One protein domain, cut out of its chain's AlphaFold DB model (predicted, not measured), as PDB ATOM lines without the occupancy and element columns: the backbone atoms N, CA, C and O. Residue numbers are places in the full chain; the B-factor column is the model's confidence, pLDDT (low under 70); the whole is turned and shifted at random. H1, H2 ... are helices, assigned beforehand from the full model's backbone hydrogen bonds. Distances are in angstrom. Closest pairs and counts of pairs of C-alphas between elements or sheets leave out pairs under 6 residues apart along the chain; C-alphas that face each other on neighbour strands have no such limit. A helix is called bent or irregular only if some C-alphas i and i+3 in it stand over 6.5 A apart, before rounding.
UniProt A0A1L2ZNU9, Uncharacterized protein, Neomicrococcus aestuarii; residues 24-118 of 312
ATOM      1  N   GLU A  24      -4.523 -19.850 -79.631       57.97
ATOM      2  CA  GLU A  24      -3.319 -20.280 -78.914       57.97
ATOM      3  C   GLU A  24      -3.063 -19.398 -77.686       57.97
ATOM      4  O   GLU A  24      -2.722 -19.889 -76.613       57.97
ATOM      5  N   LEU A  25      -3.363 -18.098 -77.795       57.19
ATOM      6  CA  LEU A  25      -3.391 -17.197 -76.643       57.19
ATOM      7  C   LEU A  25      -4.558 -17.543 -75.698       57.19
ATOM      8  O   LEU A  25      -4.380 -17.573 -74.483       57.19
ATOM      9  N   ALA A  26      -5.740 -17.868 -76.239       67.94
ATOM     10  CA  ALA A  26      -6.890 -18.287 -75.438       67.94
ATOM     11  C   ALA A  26      -6.637 -19.612 -74.702       67.94
ATOM     12  O   ALA A  26      -6.971 -19.721 -73.523       67.94
ATOM     13  N   SER A  27      -6.007 -20.598 -75.350       61.84
ATOM     14  CA  SER A  27      -5.664 -21.870 -74.706       61.84
ATOM     15  C   SER A  27      -4.582 -21.706 -73.636       61.84
ATOM     16  O   SER A  27      -4.684 -22.331 -72.581       61.84
ATOM     17  N   GLN A  28      -3.603 -20.819 -73.846       72.06
ATOM     18  CA  GLN A  28      -2.558 -20.511 -72.865       72.06
ATOM     19  C   GLN A  28      -3.089 -19.720 -71.656       72.06
ATOM     20  O   GLN A  28      -2.677 -19.961 -70.520       72.06
ATOM     21  N   VAL A  29      -4.054 -18.817 -71.863       73.38
ATOM     22  CA  VAL A  29      -4.754 -18.129 -70.768       73.38
ATOM     23  C   VAL A  29      -5.671 -19.099 -70.017       73.38
ATOM     24  O   VAL A  29      -5.650 -19.114 -68.789       73.38
ATOM     25  N   SER A  30      -6.410 -19.974 -70.711       69.56
ATOM     26  CA  SER A  30      -7.235 -21.011 -70.068       69.56
ATOM     27  C   SER A  30      -6.403 -22.036 -69.288       69.56
ATOM     28  O   SER A  30      -6.823 -22.490 -68.220       69.56
ATOM     29  N   SER A  31      -5.213 -22.400 -69.775       70.38
ATOM     30  CA  SER A  31      -4.304 -23.316 -69.076       70.38
ATOM     31  C   SER A  31      -3.629 -22.651 -67.874       70.38
ATOM     32  O   SER A  31      -3.531 -23.262 -66.810       70.38
ATOM     33  N   SER A  32      -3.252 -21.376 -67.986       76.62
ATOM     34  CA  SER A  32      -2.714 -20.598 -66.863       76.62
ATOM     35  C   SER A  32      -3.779 -20.351 -65.792       76.62
ATOM     36  O   SER A  32      -3.493 -20.481 -64.605       76.62
ATOM     37  N   LEU A  33      -5.025 -20.071 -66.190       76.56
ATOM     38  CA  LEU A  33      -6.147 -19.855 -65.274       76.56
ATOM     39  C   LEU A  33      -6.575 -21.147 -64.562       76.56
ATOM     40  O   LEU A  33      -6.841 -21.122 -63.363       76.56
ATOM     41  N   SER A  34      -6.587 -22.289 -65.258       69.81
ATOM     42  CA  SER A  34      -6.861 -23.592 -64.629       69.81
ATOM     43  C   SER A  34      -5.719 -24.042 -63.706       69.81
ATOM     44  O   SER A  34      -5.966 -24.574 -62.621       69.81
ATOM     45  N   SER A  35      -4.468 -23.735 -64.064       76.12
ATOM     46  CA  SER A  35      -3.302 -23.950 -63.198       76.12
ATOM     47  C   SER A  35      -3.356 -23.061 -61.950       76.12
ATOM     48  O   SER A  35      -3.197 -23.550 -60.836       76.12
ATOM     49  N   ALA A  36      -3.682 -21.774 -62.096       76.06
ATOM     50  CA  ALA A  36      -3.881 -20.869 -60.966       76.06
ATOM     51  C   ALA A  36      -5.046 -21.324 -60.069       76.06
ATOM     52  O   ALA A  36      -4.900 -21.372 -58.851       76.06
ATOM     53  N   SER A  37      -6.175 -21.737 -60.652       73.50
ATOM     54  CA  SER A  37      -7.330 -22.233 -59.893       73.50
ATOM     55  C   SER A  37      -7.008 -23.496 -59.090       73.50
ATOM     56  O   SER A  37      -7.443 -23.605 -57.945       73.50
ATOM     57  N   SER A  38      -6.248 -24.437 -59.660       75.50
ATOM     58  CA  SER A  38      -5.855 -25.669 -58.961       75.50
ATOM     59  C   SER A  38      -4.822 -25.417 -57.858       75.50
ATOM     60  O   SER A  38      -4.882 -26.048 -56.800       75.50
ATOM     61  N   LEU A  39      -3.920 -24.447 -58.045       84.31
ATOM     62  CA  LEU A  39      -3.018 -23.982 -56.991       84.31
ATOM     63  C   LEU A  39      -3.788 -23.322 -55.843       84.31
ATOM     64  O   LEU A  39      -3.532 -23.661 -54.692       84.31
ATOM     65  N   ILE A  40      -4.760 -22.447 -56.129       84.12
ATOM     66  CA  ILE A  40      -5.602 -21.821 -55.096       84.12
ATOM     67  C   ILE A  40      -6.399 -22.872 -54.311       84.12
ATOM     68  O   ILE A  40      -6.435 -22.807 -53.082       84.12
ATOM     69  N   SER A  41      -7.009 -23.860 -54.976       79.06
ATOM     70  CA  SER A  41      -7.786 -24.893 -54.276       79.06
ATOM     71  C   SER A  41      -6.900 -25.809 -53.425       79.06
ATOM     72  O   SER A  41      -7.258 -26.139 -52.292       79.06
ATOM     73  N   ASN A  42      -5.724 -26.186 -53.934       82.50
ATOM     74  CA  ASN A  42      -4.773 -27.032 -53.209       82.50
ATOM     75  C   ASN A  42      -4.119 -26.283 -52.038       82.50
ATOM     76  O   ASN A  42      -4.029 -26.828 -50.941       82.50
ATOM     77  N   LEU A  43      -3.712 -25.021 -52.216       86.94
ATOM     78  CA  LEU A  43      -3.224 -24.202 -51.100       86.94
ATOM     79  C   LEU A  43      -4.322 -23.975 -50.059       86.94
ATOM     80  O   LEU A  43      -4.053 -24.088 -48.867       86.94
ATOM     81  N   GLY A  44      -5.554 -23.693 -50.490       82.50
ATOM     82  CA  GLY A  44      -6.686 -23.459 -49.591       82.50
ATOM     83  C   GLY A  44      -7.011 -24.674 -48.719       82.50
ATOM     84  O   GLY A  44      -7.225 -24.542 -47.512       82.50
ATOM     85  N   THR A  45      -6.988 -25.872 -49.305       85.88
ATOM     86  CA  THR A  45      -7.194 -27.132 -48.572       85.88
ATOM     87  C   THR A  45      -6.062 -27.413 -47.587       85.88
ATOM     88  O   THR A  45      -6.337 -27.699 -46.420       85.88
ATOM     89  N   TRP A  46      -4.799 -27.252 -47.995       86.88
ATOM     90  CA  TRP A  46      -3.653 -27.423 -47.093       86.88
ATOM     91  C   TRP A  46      -3.634 -26.405 -45.950       86.88
ATOM     92  O   TRP A  46      -3.369 -26.779 -44.807       86.88
ATOM     93  N   LEU A  47      -3.970 -25.143 -46.221       82.50
ATOM     94  CA  LEU A  47      -4.062 -24.106 -45.193       82.50
ATOM     95  C   LEU A  47      -5.176 -24.424 -44.184       82.50
ATOM     96  O   LEU A  47      -4.969 -24.296 -42.980       82.50
ATOM     97  N   SER A  48      -6.328 -24.903 -44.662       81.56
ATOM     98  CA  SER A  48      -7.453 -25.302 -43.804       81.56
ATOM     99  C   SER A  48      -7.070 -26.450 -42.865       81.56
ATOM    100  O   SER A  48      -7.363 -26.401 -41.671       81.56
ATOM    101  N   ILE A  49      -6.357 -27.457 -43.382       83.50
ATOM    102  CA  ILE A  49      -5.842 -28.577 -42.583       83.50
ATOM    103  C   ILE A  49      -4.808 -28.085 -41.564       83.50
ATOM    104  O   ILE A  49      -4.860 -28.483 -40.401       83.50
ATOM    105  N   ALA A  50      -3.891 -27.202 -41.969       82.94
ATOM    106  CA  ALA A  50      -2.857 -26.667 -41.087       82.94
ATOM    107  C   ALA A  50      -3.453 -25.858 -39.924       82.94
ATOM    108  O   ALA A  50      -3.078 -26.069 -38.772       82.94
ATOM    109  N   VAL A  51      -4.420 -24.979 -40.201       84.06
ATOM    110  CA  VAL A  51      -5.116 -24.194 -39.168       84.06
ATOM    111  C   VAL A  51      -5.874 -25.110 -38.205       84.06
ATOM    112  O   VAL A  51      -5.773 -24.933 -36.990       84.06
ATOM    113  N   LEU A  52      -6.573 -26.125 -38.723       82.06
ATOM    114  CA  LEU A  52      -7.269 -27.116 -37.901       82.06
ATOM    115  C   LEU A  52      -6.292 -27.877 -36.987       82.06
ATOM    116  O   LEU A  52      -6.553 -28.038 -35.796       82.06
ATOM    117  N   ALA A  53      -5.151 -28.308 -37.528       80.19
ATOM    118  CA  ALA A  53      -4.127 -29.023 -36.774       80.19
ATOM    119  C   ALA A  53      -3.534 -28.161 -35.650       80.19
ATOM    120  O   ALA A  53      -3.400 -28.635 -34.523       80.19
ATOM    121  N   VAL A  54      -3.234 -26.886 -35.921       87.50
ATOM    122  CA  VAL A  54      -2.723 -25.943 -34.912       87.50
ATOM    123  C   VAL A  54      -3.754 -25.705 -33.809       87.50
ATOM    124  O   VAL A  54      -3.405 -25.759 -32.630       87.50
ATOM    125  N   ALA A  55      -5.026 -25.501 -34.163       80.38
ATOM    126  CA  ALA A  55      -6.098 -25.325 -33.186       80.38
ATOM    127  C   ALA A  55      -6.247 -26.555 -32.271       80.38
ATOM    128  O   ALA A  55      -6.353 -26.416 -31.050       80.38
ATOM    129  N   LEU A  56      -6.185 -27.761 -32.846       81.69
ATOM    130  CA  LEU A  56      -6.252 -29.019 -32.101       81.69
ATOM    131  C   LEU A  56      -5.042 -29.189 -31.171       81.69
ATOM    132  O   LEU A  56      -5.197 -29.577 -30.013       81.69
ATOM    133  N   LEU A  57      -3.846 -28.831 -31.639       82.81
ATOM    134  CA  LEU A  57      -2.611 -28.901 -30.859       82.81
ATOM    135  C   LEU A  57      -2.654 -27.944 -29.657       82.81
ATOM    136  O   LEU A  57      -2.354 -28.354 -28.535       82.81
ATOM    137  N   ILE A  58      -3.107 -26.702 -29.854       85.44
ATOM    138  CA  ILE A  58      -3.294 -25.728 -28.766       85.44
ATOM    139  C   ILE A  58      -4.310 -26.250 -27.740       85.44
ATOM    140  O   ILE A  58      -4.042 -26.210 -26.537       85.44
ATOM    141  N   ALA A  59      -5.446 -26.794 -28.188       78.19
ATOM    142  CA  ALA A  59      -6.452 -27.372 -27.296       78.19
ATOM    143  C   ALA A  59      -5.894 -28.545 -26.469       78.19
ATOM    144  O   ALA A  59      -6.155 -28.646 -25.263       78.19
ATOM    145  N   MET A  60      -5.084 -29.405 -27.091       79.12
ATOM    146  CA  MET A  60      -4.450 -30.538 -26.422       79.12
ATOM    147  C   MET A  60      -3.413 -30.086 -25.384       79.12
ATOM    148  O   MET A  60      -3.387 -30.620 -24.274       79.12
ATOM    149  N   LEU A  61      -2.618 -29.054 -25.693       78.06
ATOM    150  CA  LEU A  61      -1.656 -28.462 -24.757       78.06
ATOM    151  C   LEU A  61      -2.341 -27.816 -23.547       78.06
ATOM    152  O   LEU A  61      -1.945 -28.068 -22.407       78.06
ATOM    153  N   LEU A  62      -3.395 -27.027 -23.777       77.88
ATOM    154  CA  LEU A  62      -4.158 -26.389 -22.701       77.88
ATOM    155  C   LEU A  62      -4.775 -27.436 -21.766       77.88
ATOM    156  O   LEU A  62      -4.658 -27.320 -20.545       77.88
ATOM    157  N   THR A  63      -5.337 -28.505 -22.333       78.50
ATOM    158  CA  THR A  63      -5.935 -29.608 -21.568       78.50
ATOM    159  C   THR A  63      -4.880 -30.391 -20.781       78.50
ATOM    160  O   THR A  63      -5.053 -30.628 -19.585       78.50
ATOM    161  N   SER A  64      -3.744 -30.721 -21.403       70.88
ATOM    162  CA  SER A  64      -2.620 -31.391 -20.733       70.88
ATOM    163  C   SER A  64      -2.103 -30.585 -19.530       70.88
ATOM    164  O   SER A  64      -1.878 -31.147 -18.454       70.88
ATOM    165  N   SER A  65      -2.016 -29.255 -19.663       72.38
ATOM    166  CA  SER A  65      -1.590 -28.365 -18.573       72.38
ATOM    167  C   SER A  65      -2.567 -28.338 -17.385       72.38
ATOM    168  O   SER A  65      -2.146 -28.194 -16.233       72.38
ATOM    169  N   GLY A  66      -3.867 -28.517 -17.650       64.12
ATOM    170  CA  GLY A  66      -4.912 -28.597 -16.629       64.12
ATOM    171  C   GLY A  66      -4.885 -29.920 -15.863       64.12
ATOM    172  O   GLY A  66      -4.989 -29.927 -14.635       64.12
ATOM    173  N   VAL A  67      -4.665 -31.036 -16.564       63.00
ATOM    174  CA  VAL A  67      -4.593 -32.380 -15.960       63.00
ATOM    175  C   VAL A  67      -3.348 -32.537 -15.086       63.00
ATOM    176  O   VAL A  67      -3.438 -33.099 -13.994       63.00
ATOM    177  N   ALA A  68      -2.209 -31.962 -15.491       58.19
ATOM    178  CA  ALA A  68      -0.975 -31.995 -14.703       58.19
ATOM    179  C   ALA A  68      -1.153 -31.406 -13.287       58.19
ATOM    180  O   ALA A  68      -0.535 -31.883 -12.330       58.19
ATOM    181  N   ARG A  69      -2.057 -30.428 -13.120       57.69
ATOM    182  CA  ARG A  69      -2.388 -29.834 -11.813       57.69
ATOM    183  C   ARG A  69      -3.223 -30.756 -10.910       57.69
ATOM    184  O   ARG A  69      -3.166 -30.586  -9.696       57.69
ATOM    185  N   ARG A  70      -3.920 -31.766 -11.453       58.22
ATOM    186  CA  ARG A  70      -4.741 -32.741 -10.694       58.22
ATOM    187  C   ARG A  70      -4.037 -34.064 -10.376       58.22
ATOM    188  O   ARG A  70      -4.604 -34.933  -9.719       58.22
ATOM    189  N   THR A  71      -2.774 -34.226 -10.765       58.69
ATOM    190  CA  THR A  71      -2.018 -35.485 -10.593       58.69
ATOM    191  C   THR A  71      -1.918 -35.957  -9.129       58.69
ATOM    192  O   THR A  71      -1.841 -37.158  -8.872       58.69
ATOM    193  N   ARG A  72      -1.990 -35.040  -8.148       62.19
ATOM    194  CA  ARG A  72      -2.002 -35.378  -6.707       62.19
ATOM    195  C   ARG A  72      -3.308 -36.037  -6.244       62.19
ATOM    196  O   ARG A  72      -3.262 -36.875  -5.350       62.19
ATOM    197  N   GLU A  73      -4.439 -35.724  -6.870       68.00
ATOM    198  CA  GLU A  73      -5.764 -36.247  -6.496       68.00
ATOM    199  C   GLU A  73      -5.933 -37.715  -6.925       68.00
ATOM    200  O   GLU A  73      -6.521 -38.535  -6.211       68.00
ATOM    201  N   PHE A  74      -5.325 -38.092  -8.054       66.69
ATOM    202  CA  PHE A  74      -5.324 -39.476  -8.531       66.69
ATOM    203  C   PHE A  74      -4.476 -40.402  -7.653       66.69
ATOM    204  O   PHE A  74      -4.825 -41.572  -7.490       66.69
ATOM    205  N   GLY A  75      -3.405 -39.885  -7.041       67.31
ATOM    206  CA  GLY A  75      -2.592 -40.630  -6.075       67.31
ATOM    207  C   GLY A  75      -3.381 -41.005  -4.816       67.31
ATOM    208  O   GLY A  75      -3.325 -42.150  -4.369       67.31
ATOM    209  N   THR A  76      -4.186 -40.075  -4.296       73.12
ATOM    210  CA  THR A  76      -5.052 -40.318  -3.131       73.12
ATOM    211  C   THR A  76      -6.222 -41.252  -3.442       73.12
ATOM    212  O   THR A  76      -6.537 -42.120  -2.633       73.12
ATOM    213  N   LEU A  77      -6.826 -41.157  -4.631       68.38
ATOM    214  CA  LEU A  77      -7.908 -42.063  -5.043       68.38
ATOM    215  C   LEU A  77      -7.418 -43.507  -5.204       68.38
ATOM    216  O   LEU A  77      -8.100 -44.446  -4.795       68.38
ATOM    217  N   LYS A  78      -6.201 -43.696  -5.723       70.69
ATOM    218  CA  LYS A  78      -5.564 -45.017  -5.794       70.69
ATOM    219  C   LYS A  78      -5.292 -45.611  -4.412       70.69
ATOM    220  O   LYS A  78      -5.497 -46.806  -4.219       70.69
ATOM    221  N   ALA A  79      -4.877 -44.782  -3.452       74.50
ATOM    222  CA  ALA A  79      -4.665 -45.199  -2.065       74.50
ATOM    223  C   ALA A  79      -5.974 -45.612  -1.358       74.50
ATOM    224  O   ALA A  79      -5.946 -46.455  -0.468       74.50
ATOM    225  N   LEU A  80      -7.122 -45.086  -1.802       77.19
ATOM    226  CA  LEU A  80      -8.465 -45.463  -1.338       77.19
ATOM    227  C   LEU A  80      -9.034 -46.719  -2.035       77.19
ATOM    228  O   LEU A  80     -10.203 -47.053  -1.851       77.19
ATOM    229  N   GLY A  81      -8.229 -47.430  -2.835       78.44
ATOM    230  CA  GLY A  81      -8.611 -48.711  -3.439       78.44
ATOM    231  C   GLY A  81      -9.365 -48.606  -4.767       78.44
ATOM    232  O   GLY A  81      -9.929 -49.598  -5.235       78.44
ATOM    233  N   TRP A  82      -9.390 -47.437  -5.415       82.50
ATOM    234  CA  TRP A  82      -9.931 -47.336  -6.771       82.50
ATOM    235  C   TRP A  82      -9.057 -48.069  -7.795       82.50
ATOM    236  O   TRP A  82      -7.842 -47.878  -7.864       82.50
ATOM    237  N   SER A  83      -9.695 -48.888  -8.638       80.00
ATOM    238  CA  SER A  83      -9.024 -49.593  -9.729       80.00
ATOM    239  C   SER A  83      -8.686 -48.648 -10.888       80.00
ATOM    240  O   SER A  83      -9.457 -47.742 -11.215       80.00
ATOM    241  N   ASN A  84      -7.547 -48.892 -11.551       75.31
ATOM    242  CA  ASN A  84      -7.068 -48.094 -12.690       75.31
ATOM    243  C   ASN A  84      -8.149 -47.864 -13.759       75.31
ATOM    244  O   ASN A  84      -8.250 -46.764 -14.294       75.31
ATOM    245  N   ASN A  85      -8.994 -48.862 -14.031       77.31
ATOM    246  CA  ASN A  85     -10.022 -48.751 -15.065       77.31
ATOM    247  C   ASN A  85     -11.124 -47.736 -14.734       77.31
ATOM    248  O   ASN A  85     -11.646 -47.121 -15.655       77.31
ATOM    249  N   ARG A  86     -11.473 -47.519 -13.456       77.81
ATOM    250  CA  ARG A  86     -12.483 -46.502 -13.099       77.81
ATOM    251  C   ARG A  86     -11.928 -45.090 -13.206       77.81
ATOM    252  O   ARG A  86     -12.625 -44.208 -13.688       77.81
ATOM    253  N   VAL A  87     -10.663 -44.905 -12.826       70.56
ATOM    254  CA  VAL A  87      -9.959 -43.625 -12.991       70.56
ATOM    255  C   VAL A  87      -9.870 -43.266 -14.473       70.56
ATOM    256  O   VAL A  87     -10.229 -42.160 -14.864       70.56
ATOM    257  N   VAL A  88      -9.458 -44.222 -15.310       77.88
ATOM    258  CA  VAL A  88      -9.367 -44.015 -16.761       77.88
ATOM    259  C   VAL A  88     -10.746 -43.774 -17.376       77.88
ATOM    260  O   VAL A  88     -10.881 -42.859 -18.179       77.88
ATOM    261  N   ALA A  89     -11.783 -44.520 -16.975       78.19
ATOM    262  CA  ALA A  89     -13.146 -44.312 -17.473       78.19
ATOM    263  C   ALA A  89     -13.713 -42.932 -17.096       78.19
ATOM    264  O   ALA A  89     -14.372 -42.300 -17.917       78.19
ATOM    265  N   GLN A  90     -13.428 -42.437 -15.889       80.38
ATOM    266  CA  GLN A  90     -13.860 -41.106 -15.461       80.38
ATOM    267  C   GLN A  90     -13.145 -39.994 -16.236       80.38
ATOM    268  O   GLN A  90     -13.799 -39.084 -16.737       80.38
ATOM    269  N   VAL A  91     -11.822 -40.089 -16.396       76.62
ATOM    270  CA  VAL A  91     -11.035 -39.101 -17.155       76.62
ATOM    271  C   VAL A  91     -11.396 -39.130 -18.644       76.62
ATOM    272  O   VAL A  91     -11.497 -38.081 -19.284       76.62
ATOM    273  N   ALA A  92     -11.648 -40.316 -19.202       76.25
ATOM    274  CA  ALA A  92     -12.155 -40.462 -20.563       76.25
ATOM    275  C   ALA A  92     -13.551 -39.834 -20.715       76.25
ATOM    276  O   ALA A  92     -13.810 -39.164 -21.712       76.25
ATOM    277  N   GLY A  93     -14.421 -39.983 -19.710       80.69
ATOM    278  CA  GLY A  93     -15.730 -39.330 -19.658       80.69
ATOM    279  C   GLY A  93     -15.634 -37.802 -19.630       80.69
ATOM    280  O   GLY A  93     -16.285 -37.135 -20.432       80.69
ATOM    281  N   GLU A  94     -14.771 -37.240 -18.780       80.12
ATOM    282  CA  GLU A  94     -14.509 -35.792 -18.734       80.12
ATOM    283  C   GLU A  94     -13.981 -35.271 -20.084       80.12
ATOM    284  O   GLU A  94     -14.459 -34.257 -20.596       80.12
ATOM    285  N   SER A  95     -13.071 -36.019 -20.718       78.12
ATOM    286  CA  SER A  95     -12.488 -35.673 -22.023       78.12
ATOM    287  C   SER A  95     -13.511 -35.723 -23.164       78.12
ATOM    288  O   SER A  95     -13.498 -34.876 -24.061       78.12
ATOM    289  N   MET A  96     -14.422 -36.699 -23.133       81.81
ATOM    290  CA  MET A  96     -15.490 -36.844 -24.124       81.81
ATOM    291  C   MET A  96     -16.478 -35.676 -24.046       81.81
ATOM    292  O   MET A  96     -16.813 -35.085 -25.071       81.81
ATOM    293  N   VAL A  97     -16.878 -35.285 -22.833       79.56
ATOM    294  CA  VAL A  97     -17.753 -34.124 -22.613       79.56
ATOM    295  C   VAL A  97     -17.072 -32.838 -23.081       79.56
ATOM    296  O   VAL A  97     -17.669 -32.059 -23.825       79.56
ATOM    297  N   GLN A  98     -15.800 -32.639 -22.728       77.94
ATOM    298  CA  GLN A  98     -15.043 -31.457 -23.140       77.94
ATOM    299  C   GLN A  98     -14.900 -31.359 -24.671       77.94
ATOM    300  O   GLN A  98     -15.006 -30.266 -25.230       77.94
ATOM    301  N   SER A  99     -14.733 -32.491 -25.360       77.38
ATOM    302  CA  SER A  99     -14.640 -32.540 -26.827       77.38
ATOM    303  C   SER A  99     -15.957 -32.162 -27.510       77.38
ATOM    304  O   SER A  99     -15.941 -31.459 -28.519       77.38
ATOM    305  N   ILE A 100     -17.099 -32.568 -26.945       84.12
ATOM    306  CA  ILE A 100     -18.428 -32.201 -27.461       84.12
ATOM    307  C   ILE A 100     -18.637 -30.686 -27.367       84.12
ATOM    308  O   ILE A 100     -18.998 -30.053 -28.360       84.12
ATOM    309  N   PHE A 101     -18.357 -30.082 -26.208       79.44
ATOM    310  CA  PHE A 101     -18.480 -28.630 -26.035       79.44
ATOM    311  C   PHE A 101     -17.515 -27.851 -26.935       79.44
ATOM    312  O   PHE A 101     -17.918 -26.864 -27.553       79.44
ATOM    313  N   GLY A 102     -16.268 -28.317 -27.065       76.88
ATOM    314  CA  GLY A 102     -15.289 -27.728 -27.980       76.88
ATOM    315  C   GLY A 102     -15.733 -27.796 -29.444       76.88
ATOM    316  O   GLY A 102     -15.629 -26.801 -30.160       76.88
ATOM    317  N   GLY A 103     -16.291 -28.930 -29.876       76.38
ATOM    318  CA  GLY A 103     -16.818 -29.109 -31.230       76.38
ATOM    319  C   GLY A 103     -17.997 -28.184 -31.541       76.38
ATOM    320  O   GLY A 103     -18.008 -27.540 -32.589       76.38
ATOM    321  N   ILE A 104     -18.954 -28.057 -30.615       82.50
ATOM    322  CA  ILE A 104     -20.116 -27.165 -30.768       82.50
ATOM    323  C   ILE A 104     -19.672 -25.699 -30.855       82.50
ATOM    324  O   ILE A 104     -20.106 -24.976 -31.753       82.50
ATOM    325  N   ALA A 105     -18.785 -25.261 -29.957       75.88
ATOM    326  CA  ALA A 105     -18.278 -23.890 -29.952       75.88
ATOM    327  C   ALA A 105     -17.464 -23.572 -31.218       75.88
ATOM    328  O   ALA A 105     -17.640 -22.509 -31.816       75.88
ATOM    329  N   GLY A 106     -16.622 -24.509 -31.666       74.75
ATOM    330  CA  GLY A 106     -15.855 -24.375 -32.904       74.75
ATOM    331  C   GLY A 106     -16.749 -24.256 -34.140       74.75
ATOM    332  O   GLY A 106     -16.526 -23.379 -34.974       74.75
ATOM    333  N   LEU A 107     -17.800 -25.078 -34.232       78.75
ATOM    334  CA  LEU A 107     -18.776 -25.018 -35.323       78.75
ATOM    335  C   LEU A 107     -19.513 -23.669 -35.344       78.75
ATOM    336  O   LEU A 107     -19.656 -23.057 -36.401       78.75
ATOM    337  N   ALA A 108     -19.943 -23.183 -34.176       75.25
ATOM    338  CA  ALA A 108     -20.648 -21.912 -34.049       75.25
ATOM    339  C   ALA A 108     -19.776 -20.719 -34.476       75.25
ATOM    340  O   ALA A 108     -20.224 -19.872 -35.251       75.25
ATOM    341  N   LEU A 109     -18.517 -20.675 -34.026       76.75
ATOM    342  CA  LEU A 109     -17.572 -19.625 -34.413       76.75
ATOM    343  C   LEU A 109     -17.216 -19.687 -35.902       76.75
ATOM    344  O   LEU A 109     -17.143 -18.646 -36.551       76.75
ATOM    345  N   GLY A 110     -17.044 -20.890 -36.458       74.00
ATOM    346  CA  GLY A 110     -16.772 -21.080 -37.882       74.00
ATOM    347  C   GLY A 110     -17.910 -20.563 -38.764       74.00
ATOM    348  O   GLY A 110     -17.675 -19.780 -39.684       74.00
ATOM    349  N   LEU A 111     -19.153 -20.934 -38.443       80.69
ATOM    350  CA  LEU A 111     -20.336 -20.443 -39.156       80.69
ATOM    351  C   LEU A 111     -20.506 -18.922 -39.010       80.69
ATOM    352  O   LEU A 111     -20.839 -18.248 -39.986       80.69
ATOM    353  N   GLY A 112     -20.220 -18.366 -37.829       74.69
ATOM    354  CA  GLY A 112     -20.239 -16.920 -37.592       74.69
ATOM    355  C   GLY A 112     -19.200 -16.160 -38.420       74.69
ATOM    356  O   GLY A 112     -19.524 -15.150 -39.041       74.69
ATOM    357  N   ALA A 113     -17.968 -16.669 -38.499       72.88
ATOM    358  CA  ALA A 113     -16.911 -16.071 -39.313       72.88
ATOM    359  C   ALA A 113     -17.274 -16.068 -40.807       72.88
ATOM    360  O   ALA A 113     -17.107 -15.050 -41.476       72.88
ATOM    361  N   VAL A 114     -17.838 -17.169 -41.318       73.62
ATOM    362  CA  VAL A 114     -18.320 -17.257 -42.708       73.62
ATOM    363  C   VAL A 114     -19.432 -16.240 -42.974       73.62
ATOM    364  O   VAL A 114     -19.409 -15.564 -44.002       73.62
ATOM    365  N   ALA A 115     -20.380 -16.082 -42.046       75.69
ATOM    366  CA  ALA A 115     -21.454 -15.100 -42.174       75.69
ATOM    367  C   ALA A 115     -20.923 -13.656 -42.245       75.69
ATOM    368  O   ALA A 115     -21.397 -12.869 -43.063       75.69
ATOM    369  N   ILE A 116     -19.906 -13.322 -41.443       77.56
ATOM    370  CA  ILE A 116     -19.270 -11.995 -41.441       77.56
ATOM    371  C   ILE A 116     -18.498 -11.748 -42.743       77.56
ATOM    372  O   ILE A 116     -18.623 -10.682 -43.339       77.56
ATOM    373  N   ILE A 117     -17.731 -12.734 -43.219       71.69
ATOM    374  CA  ILE A 117     -16.961 -12.621 -44.468       71.69
ATOM    375  C   ILE A 117     -17.901 -12.424 -45.665       71.69
ATOM    376  O   ILE A 117     -17.677 -11.535 -46.488       71.69
ATOM    377  N   ASN A 118     -18.994 -13.190 -45.729       68.12
ATOM    378  CA  ASN A 118     -20.004 -13.055 -46.780       68.12
ATOM    379  C   ASN A 118     -20.754 -11.715 -46.729       68.12
ATOM    380  O   ASN A 118     -21.241 -11.263 -47.760       68.12
TER     381      ASN A 118
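This is residues 24 to 118 of the 312 residues of an uncharacterized protein of Neomicrococcus aestuarii (UniProt A0A1L2ZNU9). A long, open shape of helices: one very long helix, H1, makes the length, and a second long helix, H3, folds back slantwise past it without touching it, with the short helix H2 at the turn between them. Residues 24 to 54 of H1 stick out free as a long arm, and residues 107 to 118 at the end of H3 stand free too. The printed part has 95 residues with three named helices, in the order H1, H2, H3, and no named strand, and the class is all helix. The whole is extended, with a radius of gyration of the C-alphas of 23.2 A, and its C-alphas span 82 by 25 by 19 A.

Begin with the longest helix, H1, residues 24 to 68. Find C-alpha 24 at (-3.319, -20.280, -78.914); from there H1 runs 65.3 A, first to last C-alpha, to C-alpha 68 at (-0.975, -31.995, -14.703), and z climbs along the way. H2, residues 71 to 79, is short, with nine residues. H3, residues 84 to 118, begins at C-alpha 84, at (-7.068, -48.094, -12.690), and z now falls along it; follow it over 50.6 A, first to last C-alpha, until it ends at C-alpha 118, at (-20.004, -13.055, -46.780). None of the three helices is bent or irregular.

H1 touches no helix, but H1 and H3 are near each other, with 6 pairs of C-alphas within 10 A and no pair within 8 A. H1 and H2 meet only through their link. At the turn, look at H2 and H3: they are close but not clearly touching, with 2 pairs of C-alphas within 8 A. Their closest C-alphas are those of Phe 74 and Val 87, 7.7 A apart. H2 and H3 run opposite ways at a shallow tilt of 30 degrees, and their centres are 26.7 A apart. On the backbone, every O i to N i+4 pair is within hydrogen-bond range in H1 and H3, and 4 of 5 are in H2.

The outline is a rod, and the two C-alphas farthest apart are those of Glu 24 and Leu 80, 81.7 A. From the first to the last printed C-alpha, Glu 24 to Asn 118, it is 36.9 A. The printed part has no cut, and both links, H1 to H2 with 2 residues and H2 to H3 with 4, are tight. Residues 68 to 73, of which 71 to 73 belong to H2, also stand free. In the B-factor column of this model you will find a mean pLDDT of 75.6 for the printed part; 18 residues are under 70, among them residues 24 to 27 and residues 66 to 75.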